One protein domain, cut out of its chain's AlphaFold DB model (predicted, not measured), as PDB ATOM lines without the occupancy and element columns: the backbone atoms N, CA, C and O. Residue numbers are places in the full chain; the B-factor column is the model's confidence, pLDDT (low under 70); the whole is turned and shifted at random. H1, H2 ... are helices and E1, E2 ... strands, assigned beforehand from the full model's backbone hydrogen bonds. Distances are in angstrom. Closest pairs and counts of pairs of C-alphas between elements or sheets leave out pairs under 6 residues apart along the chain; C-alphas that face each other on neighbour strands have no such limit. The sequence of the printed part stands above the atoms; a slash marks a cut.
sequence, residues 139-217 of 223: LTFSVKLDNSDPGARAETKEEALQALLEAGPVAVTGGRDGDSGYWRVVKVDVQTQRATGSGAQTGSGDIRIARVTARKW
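What this domain is: This is residues 139 to 217 of the 223 residues of an uncharacterized protein of Xanthomonadales bacterium (UniProt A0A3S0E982). A long antiparallel sheet of four strands, curled like part of a barrel, has one helix, H1, lying lengthwise over one face. The long hairpin of E3 and E4 runs along the longest axis, with E1 beside E4 at one edge and the three-residue E2 beside residues 181 to 183 of E3 at the other; residues 174 to 179 and 198 to 203 stick out as loops. The printed part has 79 residues with one named helix and four named strands, in the chain order E1, H1, E2, E3, E4, and the sheet's order is E1, E4, E3, E2, all antiparallel. The class is mixed, helices and strands; the whole is loose, with a radius of gyration of the C-alphas of 15.5 A, and elongated, spanning 49 by 25 by 22 A.

How they stand to each other: E1, residues 139 to 145, is an edge strand and the antiparallel neighbour of E4, residues 206 to 216, at 155 degrees between directions; N 141 and O 212 are 2.9 A apart, within hydrogen-bond range. H1, residues 154 to 163, is on the sheet at a height over the sheet of 8.9 A. It lies over E4 and runs along the strands, at 15 degrees to E4 on the local plane. The closest C-alphas of H1 and E1 are those of Ala 154 and Leu 145, 5.3 A apart. In H1 every O i to N i+4 pair is within hydrogen-bond range. E2, residues 170 to 172, is the other edge strand and forms a hairpin with E3, residues 181 to 194; N 170 and O 183 are 2.8 A apart, within hydrogen-bond range. The closest C-alphas of H1 and E3 are those of Gln 162 and Val 188, 6.3 A apart. E3 bends by 56 degrees at residue 186. E3 and E4 form a hairpin, antiparallel at 160 degrees, with N 211 and O 189 at 2.7 A, within hydrogen-bond range. E2, E3 and E4 are a meander, each strand the antiparallel neighbour of the one before. E2 is apart from E1 and from E4.

Where its parts are: E1 begins at C-alpha 139, (28.782, -45.173, -26.260), and is 18.7 A long. H1 is 14.3 A long and E2 6.3 A. E3, 36.7 A long, ends at C-alpha 194, (2.948, -49.230, -28.342). E4, 32.1 A long, ends at C-alpha 216, (34.449, -41.922, -21.178).

The domain as a whole: The two C-alphas farthest apart are those of Ala 200 and Trp 217, at 48.9 A. The printed part has no cut. The link from E3 to E4, 11 residues, is long. The mean pLDDT of the printed part is 71.3, and residues 147 to 152, 172 to 180 and 193 to 207 are under 70.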
ATOM      1  N   LEU A 139      29.463 -43.922 -25.952       72.12
ATOM      2  CA  LEU A 139      28.782 -45.173 -26.260       72.12
ATOM      3  C   LEU A 139      27.277 -44.950 -26.127       72.12
ATOM      4  O   LEU A 139      26.808 -44.508 -25.080       72.12
ATOM      5  N   THR A 140      26.506 -45.312 -27.150       78.62
ATOM      6  CA  THR A 140      25.045 -45.350 -27.048       78.62
ATOM      7  C   THR A 140      24.538 -46.780 -27.155       78.62
ATOM      8  O   THR A 140      24.834 -47.467 -28.130       78.62
ATOM      9  N   PHE A 141      23.743 -47.220 -26.184       76.81
ATOM     10  CA  PHE A 141      23.130 -48.545 -26.176       76.81
ATOM     11  C   PHE A 141      21.657 -48.471 -25.780       76.81
ATOM     12  O   PHE A 141      21.217 -47.529 -25.122       76.81
ATOM     13  N   SER A 142      20.887 -49.469 -26.206       82.44
ATOM     14  CA  SER A 142      19.458 -49.561 -25.912       82.44
ATOM     15  C   SER A 142      19.199 -50.678 -24.911       82.44
ATOM     16  O   SER A 142      19.628 -51.811 -25.117       82.44
ATOM     17  N   VAL A 143      18.459 -50.364 -23.854       82.25
ATOM     18  CA  VAL A 143      17.994 -51.312 -22.841       82.25
ATOM     19  C   VAL A 143      16.484 -51.433 -22.971       82.25
ATOM     20  O   VAL A 143      15.760 -50.440 -22.914       82.25
ATOM     21  N   LYS A 144      15.992 -52.658 -23.161       82.19
ATOM     22  CA  LYS A 144      14.557 -52.937 -23.110       82.19
ATOM     23  C   LYS A 144      14.129 -52.987 -21.642       82.19
ATOM     24  O   LYS A 144      14.659 -53.792 -20.885       82.19
ATOM     25  N   LEU A 145      13.178 -52.142 -21.259       78.31
ATOM     26  CA  LEU A 145      12.586 -52.124 -19.923       78.31
ATOM     27  C   LEU A 145      11.322 -52.977 -19.966       78.31
ATOM     28  O   LEU A 145      10.226 -52.498 -20.258       78.31
ATOM     29  N   ASP A 146      11.494 -54.277 -19.780       70.44
ATOM     30  CA  ASP A 146      10.387 -55.216 -19.716       70.44
ATOM     31  C   ASP A 146       9.871 -55.395 -18.280       70.44
ATOM     32  O   ASP A 146      10.580 -55.200 -17.293       70.44
ATOM     33  N   ASN A 147       8.606 -55.800 -18.175       66.69
ATOM     34  CA  ASN A 147       7.961 -56.179 -16.914       66.69
ATOM     35  C   ASN A 147       8.100 -57.691 -16.644       66.69
ATOM     36  O   ASN A 147       7.214 -58.292 -16.041       66.69
ATOM     37  N   SER A 148       9.148 -58.333 -17.175       63.84
ATOM     38  CA  SER A 148       9.347 -59.785 -17.061       63.84
ATOM     39  C   SER A 148       9.738 -60.214 -15.640       63.84
ATOM     40  O   SER A 148       9.425 -61.334 -15.240       63.84
ATOM     41  N   ASP A 149      10.339 -59.310 -14.862       60.59
ATOM     42  CA  ASP A 149      10.738 -59.546 -13.475       60.59
ATOM     43  C   ASP A 149       9.584 -59.268 -12.490       60.59
ATOM     44  O   ASP A 149       9.095 -58.132 -12.411       60.59
ATOM     45  N   PRO A 150       9.167 -60.254 -11.671       51.88
ATOM     46  CA  PRO A 150       8.163 -60.048 -10.633       51.88
ATOM     47  C   PRO A 150       8.673 -59.049  -9.583       51.88
ATOM     48  O   PRO A 150       9.515 -59.374  -8.754       51.88
ATOM     49  N   GLY A 151       8.157 -57.818  -9.619       59.19
ATOM     50  CA  GLY A 151       8.471 -56.767  -8.641       59.19
ATOM     51  C   GLY A 151       9.274 -55.582  -9.182       59.19
ATOM     52  O   GLY A 151       9.311 -54.550  -8.520       59.19
ATOM     53  N   ALA A 152       9.835 -55.667 -10.392       61.75
ATOM     54  CA  ALA A 152      10.506 -54.539 -11.039       61.75
ATOM     55  C   ALA A 152       9.644 -54.011 -12.189       61.75
ATOM     56  O   ALA A 152       9.716 -54.493 -13.321       61.75
ATOM     57  N   ARG A 153       8.798 -53.021 -11.886       71.56
ATOM     58  CA  ARG A 153       8.012 -52.326 -12.911       71.56
ATOM     59  C   ARG A 153       8.937 -51.519 -13.824       71.56
ATOM     60  O   ARG A 153       9.969 -51.018 -13.373       71.56
ATOM     61  N   ALA A 154       8.560 -51.368 -15.091       71.25
ATOM     62  CA  ALA A 154       9.312 -50.583 -16.067       71.25
ATOM     63  C   ALA A 154       9.589 -49.148 -15.580       71.25
ATOM     64  O   ALA A 154      10.677 -48.639 -15.835       71.25
ATOM     65  N   GLU A 155       8.667 -48.536 -14.825       75.69
ATOM     66  CA  GLU A 155       8.863 -47.225 -14.188       75.69
ATOM     67  C   GLU A 155      10.044 -47.223 -13.208       75.69
ATOM     68  O   GLU A 155      10.882 -46.332 -13.248       75.69
ATOM     69  N   THR A 156      10.165 -48.247 -12.364       79.25
ATOM     70  CA  THR A 156      11.254 -48.347 -11.381       79.25
ATOM     71  C   THR A 156      12.603 -48.591 -12.064       79.25
ATOM     72  O   THR A 156      13.629 -48.069 -11.630       79.25
ATOM     73  N   LYS A 157      12.621 -49.358 -13.165       79.88
ATOM     74  CA  LYS A 157      13.824 -49.551 -13.998       79.88
ATOM     75  C   LYS A 157      14.229 -48.247 -14.705       79.88
ATOM     76  O   LYS A 157      15.417 -47.972 -14.849       79.88
ATOM     77  N   GLU A 158      13.255 -47.443 -15.124       83.06
ATOM     78  CA  GLU A 158      13.470 -46.113 -15.697       83.06
ATOM     79  C   GLU A 158      14.046 -45.130 -14.669       83.06
ATOM     80  O   GLU A 158      15.070 -44.510 -14.948       83.06
ATOM     81  N   GLU A 159      13.463 -45.040 -13.471       83.31
ATOM     82  CA  GLU A 159      13.981 -44.216 -12.367       83.31
ATOM     83  C   GLU A 159      15.428 -44.590 -12.019       83.31
ATOM     84  O   GLU A 159      16.285 -43.717 -11.883       83.31
ATOM     85  N   ALA A 160      15.734 -45.891 -11.956       83.75
ATOM     86  CA  ALA A 160      17.090 -46.373 -11.711       83.75
ATOM     87  C   ALA A 160      18.076 -45.955 -12.816       83.75
ATOM     88  O   ALA A 160      19.214 -45.594 -12.516       83.75
ATOM     89  N   LEU A 161      17.658 -45.970 -14.087       84.25
ATOM     90  CA  LEU A 161      18.491 -45.493 -15.192       84.25
ATOM     91  C   LEU A 161      18.685 -43.978 -15.153       84.25
ATOM     92  O   LEU A 161      19.795 -43.509 -15.391       84.25
ATOM     93  N   GLN A 162      17.642 -43.210 -14.832       86.12
ATOM     94  CA  GLN A 162      17.755 -41.758 -14.686       86.12
ATOM     95  C   GLN A 162      18.687 -41.377 -13.527       86.12
ATOM     96  O   GLN A 162      19.499 -40.468 -13.681       86.12
ATOM     97  N   ALA A 163      18.666 -42.124 -12.418       87.06
ATOM     98  CA  ALA A 163      19.577 -41.912 -11.291       87.06
ATOM     99  C   ALA A 163      21.067 -42.067 -11.670       87.06
ATOM    100  O   ALA A 163      21.933 -41.454 -11.044       87.06
ATOM    101  N   LEU A 164      21.395 -42.818 -12.733       86.19
ATOM    102  CA  LEU A 164      22.775 -42.938 -13.224       86.19
ATOM    103  C   LEU A 164      23.339 -41.624 -13.793       86.19
ATOM    104  O   LEU A 164      24.556 -41.506 -13.913       86.19
ATOM    105  N   LEU A 165      22.497 -40.638 -14.126       86.00
ATOM    106  CA  LEU A 165      22.946 -39.311 -14.575       86.00
ATOM    107  C   LEU A 165      23.625 -38.519 -13.445       86.00
ATOM    108  O   LEU A 165      24.579 -37.764 -13.676       86.00
ATOM    109  N   GLU A 166      23.146 -38.712 -12.217       85.69
ATOM    110  CA  GLU A 166      23.705 -38.103 -11.007       85.69
ATOM    111  C   GLU A 166      24.870 -38.920 -10.437       85.69
ATOM    112  O   GLU A 166      25.702 -38.389  -9.698       85.69
ATOM    113  N   ALA A 167      24.972 -40.195 -10.818       83.69
ATOM    114  CA  ALA A 167      26.062 -41.059 -10.405       83.69
ATOM    115  C   ALA A 167      27.419 -40.592 -10.967       83.69
ATOM    116  O   ALA A 167      27.547 -40.049 -12.073       83.69
ATOM    117  N   GLY A 168      28.463 -40.832 -10.172       82.00
ATOM    118  CA  GLY A 168      29.842 -40.647 -10.604       82.00
ATOM    119  C   GLY A 168      30.260 -41.663 -11.679       82.00
ATOM    120  O   GLY A 168      29.538 -42.625 -11.949       82.00
ATOM    121  N   PRO A 169      31.438 -41.476 -12.296       83.38
ATOM    122  CA  PRO A 169      31.973 -42.421 -13.271       83.38
ATOM    123  C   PRO A 169      32.156 -43.825 -12.673       83.38
ATOM    124  O   PRO A 169      32.689 -43.974 -11.573       83.38
ATOM    125  N   VAL A 170      31.762 -44.855 -13.418       78.00
ATOM    126  CA  VAL A 170      31.879 -46.265 -13.033       78.00
ATOM    127  C   VAL A 170      33.057 -46.896 -13.765       78.00
ATOM    128  O   VAL A 170      33.212 -46.714 -14.972       78.00
ATOM    129  N   ALA A 171      33.884 -47.646 -13.037       74.69
ATOM    130  CA  ALA A 171      34.963 -48.420 -13.634       74.69
ATOM    131  C   ALA A 171      34.387 -49.597 -14.435       74.69
ATOM    132  O   ALA A 171      33.673 -50.439 -13.894       74.69
ATOM    133  N   VAL A 172      34.730 -49.666 -15.716       69.44
ATOM    134  CA  VAL A 172      34.464 -50.812 -16.584       69.44
ATOM    135  C   VAL A 172      35.795 -51.500 -16.832       69.44
ATOM    136  O   VAL A 172      36.748 -50.862 -17.272       69.44
ATOM    137  N   THR A 173      35.867 -52.793 -16.534       60.41
ATOM    138  CA  THR A 173      37.056 -53.625 -16.757       60.41
ATOM    139  C   THR A 173      36.742 -54.696 -17.787       60.41
ATOM    140  O   THR A 173      35.749 -55.405 -17.633       60.41
ATOM    141  N   GLY A 174      37.596 -54.848 -18.800       52.47
ATOM    142  CA  GLY A 174      37.436 -55.900 -19.807       52.47
ATOM    143  C   GLY A 174      36.216 -55.692 -20.703       52.47
ATOM    144  O   GLY A 174      35.420 -56.613 -20.883       52.47
ATOM    145  N   GLY A 175      36.060 -54.482 -21.250       56.09
ATOM    146  CA  GLY A 175      35.065 -54.189 -22.280       56.09
ATOM    147  C   GLY A 175      35.200 -55.098 -23.509       56.09
ATOM    148  O   GLY A 175      36.085 -55.948 -23.587       56.09
ATOM    149  N   ARG A 176      34.319 -54.917 -24.501       50.78
ATOM    150  CA  ARG A 176      34.210 -55.799 -25.684       50.78
ATOM    151  C   ARG A 176      35.543 -56.050 -26.414       50.78
ATOM    152  O   ARG A 176      35.702 -57.117 -26.998       50.78
ATOM    153  N   ASP A 177      36.484 -55.111 -26.324       49.03
ATOM    154  CA  ASP A 177      37.819 -55.175 -26.931       49.03
ATOM    155  C   ASP A 177      38.974 -55.218 -25.902       49.03
ATOM    156  O   ASP A 177      40.136 -55.023 -26.247       49.03
ATOM    157  N   GLY A 178      38.679 -55.503 -24.629       52.28
ATOM    158  CA  GLY A 178      39.656 -55.497 -23.532       52.28
ATOM    159  C   GLY A 178      39.867 -54.124 -22.887       52.28
ATOM    160  O   GLY A 178      40.580 -54.028 -21.885       52.28
ATOM    161  N   ASP A 179      39.204 -53.090 -23.404       53.47
ATOM    162  CA  ASP A 179      39.317 -51.730 -22.889       53.47
ATOM    163  C   ASP A 179      38.766 -51.619 -21.479       53.47
ATOM    164  O   ASP A 179      37.670 -52.089 -21.152       53.47
ATOM    165  N   SER A 180      39.564 -50.979 -20.638       63.97
ATOM    166  CA  SER A 180      39.187 -50.623 -19.283       63.97
ATOM    167  C   SER A 180      39.187 -49.107 -19.165       63.97
ATOM    168  O   SER A 180      39.976 -48.426 -19.813       63.97
ATOM    169  N   GLY A 181      38.271 -48.564 -18.376       70.19
ATOM    170  CA  GLY A 181      38.165 -47.122 -18.203       70.19
ATOM    171  C   GLY A 181      36.978 -46.733 -17.343       70.19
ATOM    172  O   GLY A 181      36.137 -47.564 -16.997       70.19
ATOM    173  N   TYR A 182      36.907 -45.453 -17.001       77.19
ATOM    174  CA  TYR A 182      35.779 -44.901 -16.265       77.19
ATOM    175  C   TYR A 182      34.747 -44.355 -17.241       77.19
ATOM    176  O   TYR A 182      35.071 -43.566 -18.124       77.19
ATOM    177  N   TRP A 183      33.493 -44.750 -17.066       80.69
ATOM    178  CA  TRP A 183      32.390 -44.326 -17.920       80.69
ATOM    179  C   TRP A 183      31.316 -43.660 -17.084       80.69
ATOM    180  O   TRP A 183      30.945 -44.150 -16.019       80.69
ATOM    181  N   ARG A 184      30.798 -42.539 -17.572       86.44
ATOM    182  CA  ARG A 184      29.706 -41.814 -16.927       86.44
ATOM    183  C   ARG A 184      28.506 -41.765 -17.853       86.44
ATOM    184  O   ARG A 184      28.643 -41.378 -19.009       86.44
ATOM    185  N   VAL A 185      27.328 -42.109 -17.345       88.19
ATOM    186  CA  VAL A 185      26.082 -41.898 -18.087       88.19
ATOM    187  C   VAL A 185      25.828 -40.396 -18.183       88.19
ATOM    188  O   VAL A 185      25.806 -39.692 -17.179       88.19
ATOM    189  N   VAL A 186      25.683 -39.899 -19.408       89.69
ATOM    190  CA  VAL A 186      25.467 -38.473 -19.700       89.69
ATOM    191  C   VAL A 186      24.078 -38.199 -20.263       89.69
ATOM    192  O   VAL A 186      23.630 -37.057 -20.241       89.69
ATOM    193  N   LYS A 187      23.389 -39.234 -20.762       90.25
ATOM    194  CA  LYS A 187      22.026 -39.112 -21.281       90.25
ATOM    195  C   LYS A 187      21.253 -40.417 -21.147       90.25
ATOM    196  O   LYS A 187      21.800 -41.489 -21.401       90.25
ATOM    197  N   VAL A 188      19.968 -40.309 -20.826       88.50
ATOM    198  CA  VAL A 188      18.999 -41.407 -20.877       88.50
ATOM    199  C   VAL A 188      17.739 -40.877 -21.554       88.50
ATOM    200  O   VAL A 188      17.082 -39.995 -21.015       88.50
ATOM    201  N   ASP A 189      17.415 -41.401 -22.736       88.06
ATOM    202  CA  ASP A 189      16.175 -41.093 -23.451       88.06
ATOM    203  C   ASP A 189      15.269 -42.327 -23.429       88.06
ATOM    204  O   ASP A 189      15.641 -43.375 -23.954       88.06
ATOM    205  N   VAL A 190      14.070 -42.223 -22.860       85.38
ATOM    206  CA  VAL A 190      13.114 -43.339 -22.819       85.38
ATOM    207  C   VAL A 190      12.044 -43.134 -23.879       85.38
ATOM    208  O   VAL A 190      11.412 -42.082 -23.956       85.38
ATOM    209  N   GLN A 191      11.832 -44.153 -24.707       82.69
ATOM    210  CA  GLN A 191      10.750 -44.187 -25.680       82.69
ATOM    211  C   GLN A 191       9.786 -45.320 -25.353       82.69
ATOM    212  O   GLN A 191      10.186 -46.477 -25.212       82.69
ATOM    213  N   THR A 192       8.501 -44.987 -25.292       76.44
ATOM    214  CA  THR A 192       7.422 -45.968 -25.186       76.44
ATOM    215  C   THR A 192       6.955 -46.334 -26.587       76.44
ATOM    216  O   THR A 192       6.390 -45.506 -27.301       76.44
ATOM    217  N   GLN A 193       7.183 -47.580 -26.990       69.06
ATOM    218  CA  GLN A 193       6.600 -48.147 -28.198       69.06
ATOM    219  C   GLN A 193       5.325 -48.904 -27.831       69.06
ATOM    220  O   GLN A 193       5.359 -49.899 -27.104       69.06
ATOM    221  N   ARG A 194       4.188 -48.448 -28.366       59.53
ATOM    222  CA  ARG A 194       2.948 -49.230 -28.342       59.53
ATOM    223  C   ARG A 194       3.097 -50.414 -29.285       59.53
ATOM    224  O   ARG A 194       3.365 -50.226 -30.470       59.53
ATOM    225  N   ALA A 195       2.869 -51.621 -28.783       55.25
ATOM    226  CA  ALA A 195       2.729 -52.785 -29.641       55.25
ATOM    227  C   ALA A 195       1.442 -52.646 -30.478       55.25
ATOM    228  O   ALA A 195       0.338 -52.863 -29.985       55.25
ATOM    229  N   THR A 196       1.557 -52.276 -31.754       48.34
ATOM    230  CA  THR A 196       0.447 -52.384 -32.715       48.34
ATOM    231  C   THR A 196       0.305 -53.837 -33.154       48.34
ATOM    232  O   THR A 196       0.775 -54.227 -34.219       48.34
ATOM    233  N   GLY A 197      -0.308 -54.655 -32.299       47.25
ATOM    234  CA  GLY A 197      -0.740 -56.010 -32.624       47.25
ATOM    235  C   GLY A 197      -2.259 -56.065 -32.750       47.25
ATOM    236  O   GLY A 197      -2.973 -55.886 -31.767       47.25
ATOM    237  N   SER A 198      -2.767 -56.318 -33.956       43.31
ATOM    238  CA  SER A 198      -4.167 -56.675 -34.185       43.31
ATOM    239  C   SER A 198      -4.393 -58.124 -33.750       43.31
ATOM    240  O   SER A 198      -4.176 -59.057 -34.520       43.31
ATOM    241  N   GLY A 199      -4.796 -58.330 -32.504       39.22
ATOM    242  CA  GLY A 199      -5.153 -59.655 -32.013       39.22
ATOM    243  C   GLY A 199      -5.672 -59.573 -30.593       39.22
ATOM    244  O   GLY A 199      -5.013 -59.017 -29.723       39.22
ATOM    245  N   ALA A 200      -6.870 -60.108 -30.368       45.22
ATOM    246  CA  ALA A 200      -7.476 -60.219 -29.052       45.22
ATOM    247  C   ALA A 200      -6.673 -61.197 -28.176       45.22
ATOM    248  O   ALA A 200      -7.025 -62.365 -28.047       45.22
ATOM    249  N   GLN A 201      -5.584 -60.719 -27.580       44.25
ATOM    250  CA  GLN A 201      -4.975 -61.309 -26.396       44.25
ATOM    251  C   GLN A 201      -4.610 -60.195 -25.416       44.25
ATOM    252  O   GLN A 201      -3.824 -59.294 -25.686       44.25
ATOM    253  N   THR A 202      -5.262 -60.269 -24.265       44.53
ATOM    254  CA  THR A 202      -5.047 -59.491 -23.052       44.53
ATOM    255  C   THR A 202      -3.586 -59.512 -22.611       44.53
ATOM    256  O   THR A 202      -3.081 -60.531 -22.149       44.53
ATOM    257  N   GLY A 203      -2.944 -58.352 -22.690       41.19
ATOM    258  CA  GLY A 203      -1.663 -58.060 -22.064       41.19
ATOM    259  C   GLY A 203      -1.242 -56.655 -22.463       41.19
ATOM    260  O   GLY A 203      -0.753 -56.458 -23.567       41.19
ATOM    261  N   SER A 204      -1.501 -55.675 -21.597       49.94
ATOM    262  CA  SER A 204      -1.062 -54.278 -21.723       49.94
ATOM    263  C   SER A 204       0.453 -54.228 -21.971       49.94
ATOM    264  O   SER A 204       1.240 -54.268 -21.027       49.94
ATOM    265  N   GLY A 205       0.865 -54.218 -23.234       54.25
ATOM    266  CA  GLY A 205       2.249 -54.460 -23.630       54.25
ATOM    267  C   GLY A 205       2.918 -53.229 -24.219       54.25
ATOM    268  O   GLY A 205       3.452 -53.311 -25.321       54.25
ATOM    269  N   ASP A 206       2.868 -52.087 -23.531       61.19
ATOM    270  CA  ASP A 206       3.742 -50.966 -23.878       61.19
ATOM    271  C   ASP A 206       5.196 -51.406 -23.636       61.19
ATOM    272  O   ASP A 206       5.583 -51.729 -22.511       61.19
ATOM    273  N   ILE A 207       6.005 -51.467 -24.697       68.31
ATOM    274  CA  ILE A 207       7.433 -51.780 -24.593       68.31
ATOM    275  C   ILE A 207       8.166 -50.459 -24.409       68.31
ATOM    276  O   ILE A 207       8.159 -49.611 -25.302       68.31
ATOM    277  N   ARG A 208       8.829 -50.281 -23.268       77.69
ATOM    278  CA  ARG A 208       9.717 -49.136 -23.050       77.69
ATOM    279  C   ARG A 208      11.142 -49.507 -23.432       77.69
ATOM    280  O   ARG A 208      11.654 -50.551 -23.028       77.69
ATOM    281  N   ILE A 209      11.783 -48.660 -24.225       82.56
ATOM    282  CA  ILE A 209      13.190 -48.794 -24.609       82.56
ATOM    283  C   ILE A 209      13.911 -47.546 -24.118       82.56
ATOM    284  O   ILE A 209      13.592 -46.435 -24.540       82.56
ATOM    285  N   ALA A 210      14.885 -47.734 -23.235       84.31
ATOM    286  CA  ALA A 210      15.782 -46.678 -22.798       84.31
ATOM    287  C   ALA A 210      17.025 -46.666 -23.684       84.31
ATOM    288  O   ALA A 210      17.741 -47.661 -23.780       84.31
ATOM    289  N   ARG A 211      17.297 -45.535 -24.323       87.69
ATOM    290  CA  ARG A 211      18.542 -45.260 -25.027       87.69
ATOM    291  C   ARG A 211      19.481 -44.543 -24.066       87.69
ATOM    292  O   ARG A 211      19.250 -43.395 -23.699       87.69
ATOM    293  N   VAL A 212      20.531 -45.237 -23.652       85.19
ATOM    294  CA  VAL A 212      21.517 -44.756 -22.685       85.19
ATOM    295  C   VAL A 212      22.774 -44.341 -23.429       85.19
ATOM    296  O   VAL A 212      23.276 -45.073 -24.278       85.19
ATOM    297  N   THR A 213      23.272 -43.159 -23.098       86.50
ATOM    298  CA  THR A 213      24.497 -42.584 -23.646       86.50
ATOM    299  C   THR A 213      25.504 -42.434 -22.516       86.50
ATOM    300  O   THR A 213      25.235 -41.740 -21.532       86.50
ATOM    301  N   ALA A 214      26.656 -43.081 -22.642       83.88
ATOM    302  CA  ALA A 214      27.740 -43.030 -21.672       83.88
ATOM    303  C   ALA A 214      28.987 -42.421 -22.304       83.88
ATOM    304  O   ALA A 214      29.363 -42.796 -23.409       83.88
ATOM    305  N   ARG A 215      29.642 -41.503 -21.596       82.19
ATOM    306  CA  ARG A 215      30.879 -40.860 -22.027       82.19
ATOM    307  C   ARG A 215      32.061 -41.379 -21.220       82.19
ATOM    308  O   ARG A 215      31.942 -41.534 -20.000       82.19
ATOM    309  N   LYS A 216      33.198 -41.608 -21.876       73.44
ATOM    310  CA  LYS A 216      34.449 -41.922 -21.178       73.44
ATOM    311  C   LYS A 216      34.871 -40.713 -20.339       73.44
ATOM    312  O   LYS A 216      34.807 -39.571 -20.800       73.44
ATOM    313  N   TRP A 217      35.207 -40.956 -19.078       73.19
ATOM    314  CA  TRP A 217      35.601 -39.925 -18.130       73.19
ATOM    315  C   TRP A 217      37.125 -39.777 -18.132       73.19
ATOM    316  O   TRP A 217      37.809 -40.773 -17.890       73.19
TER     317      TRP A 217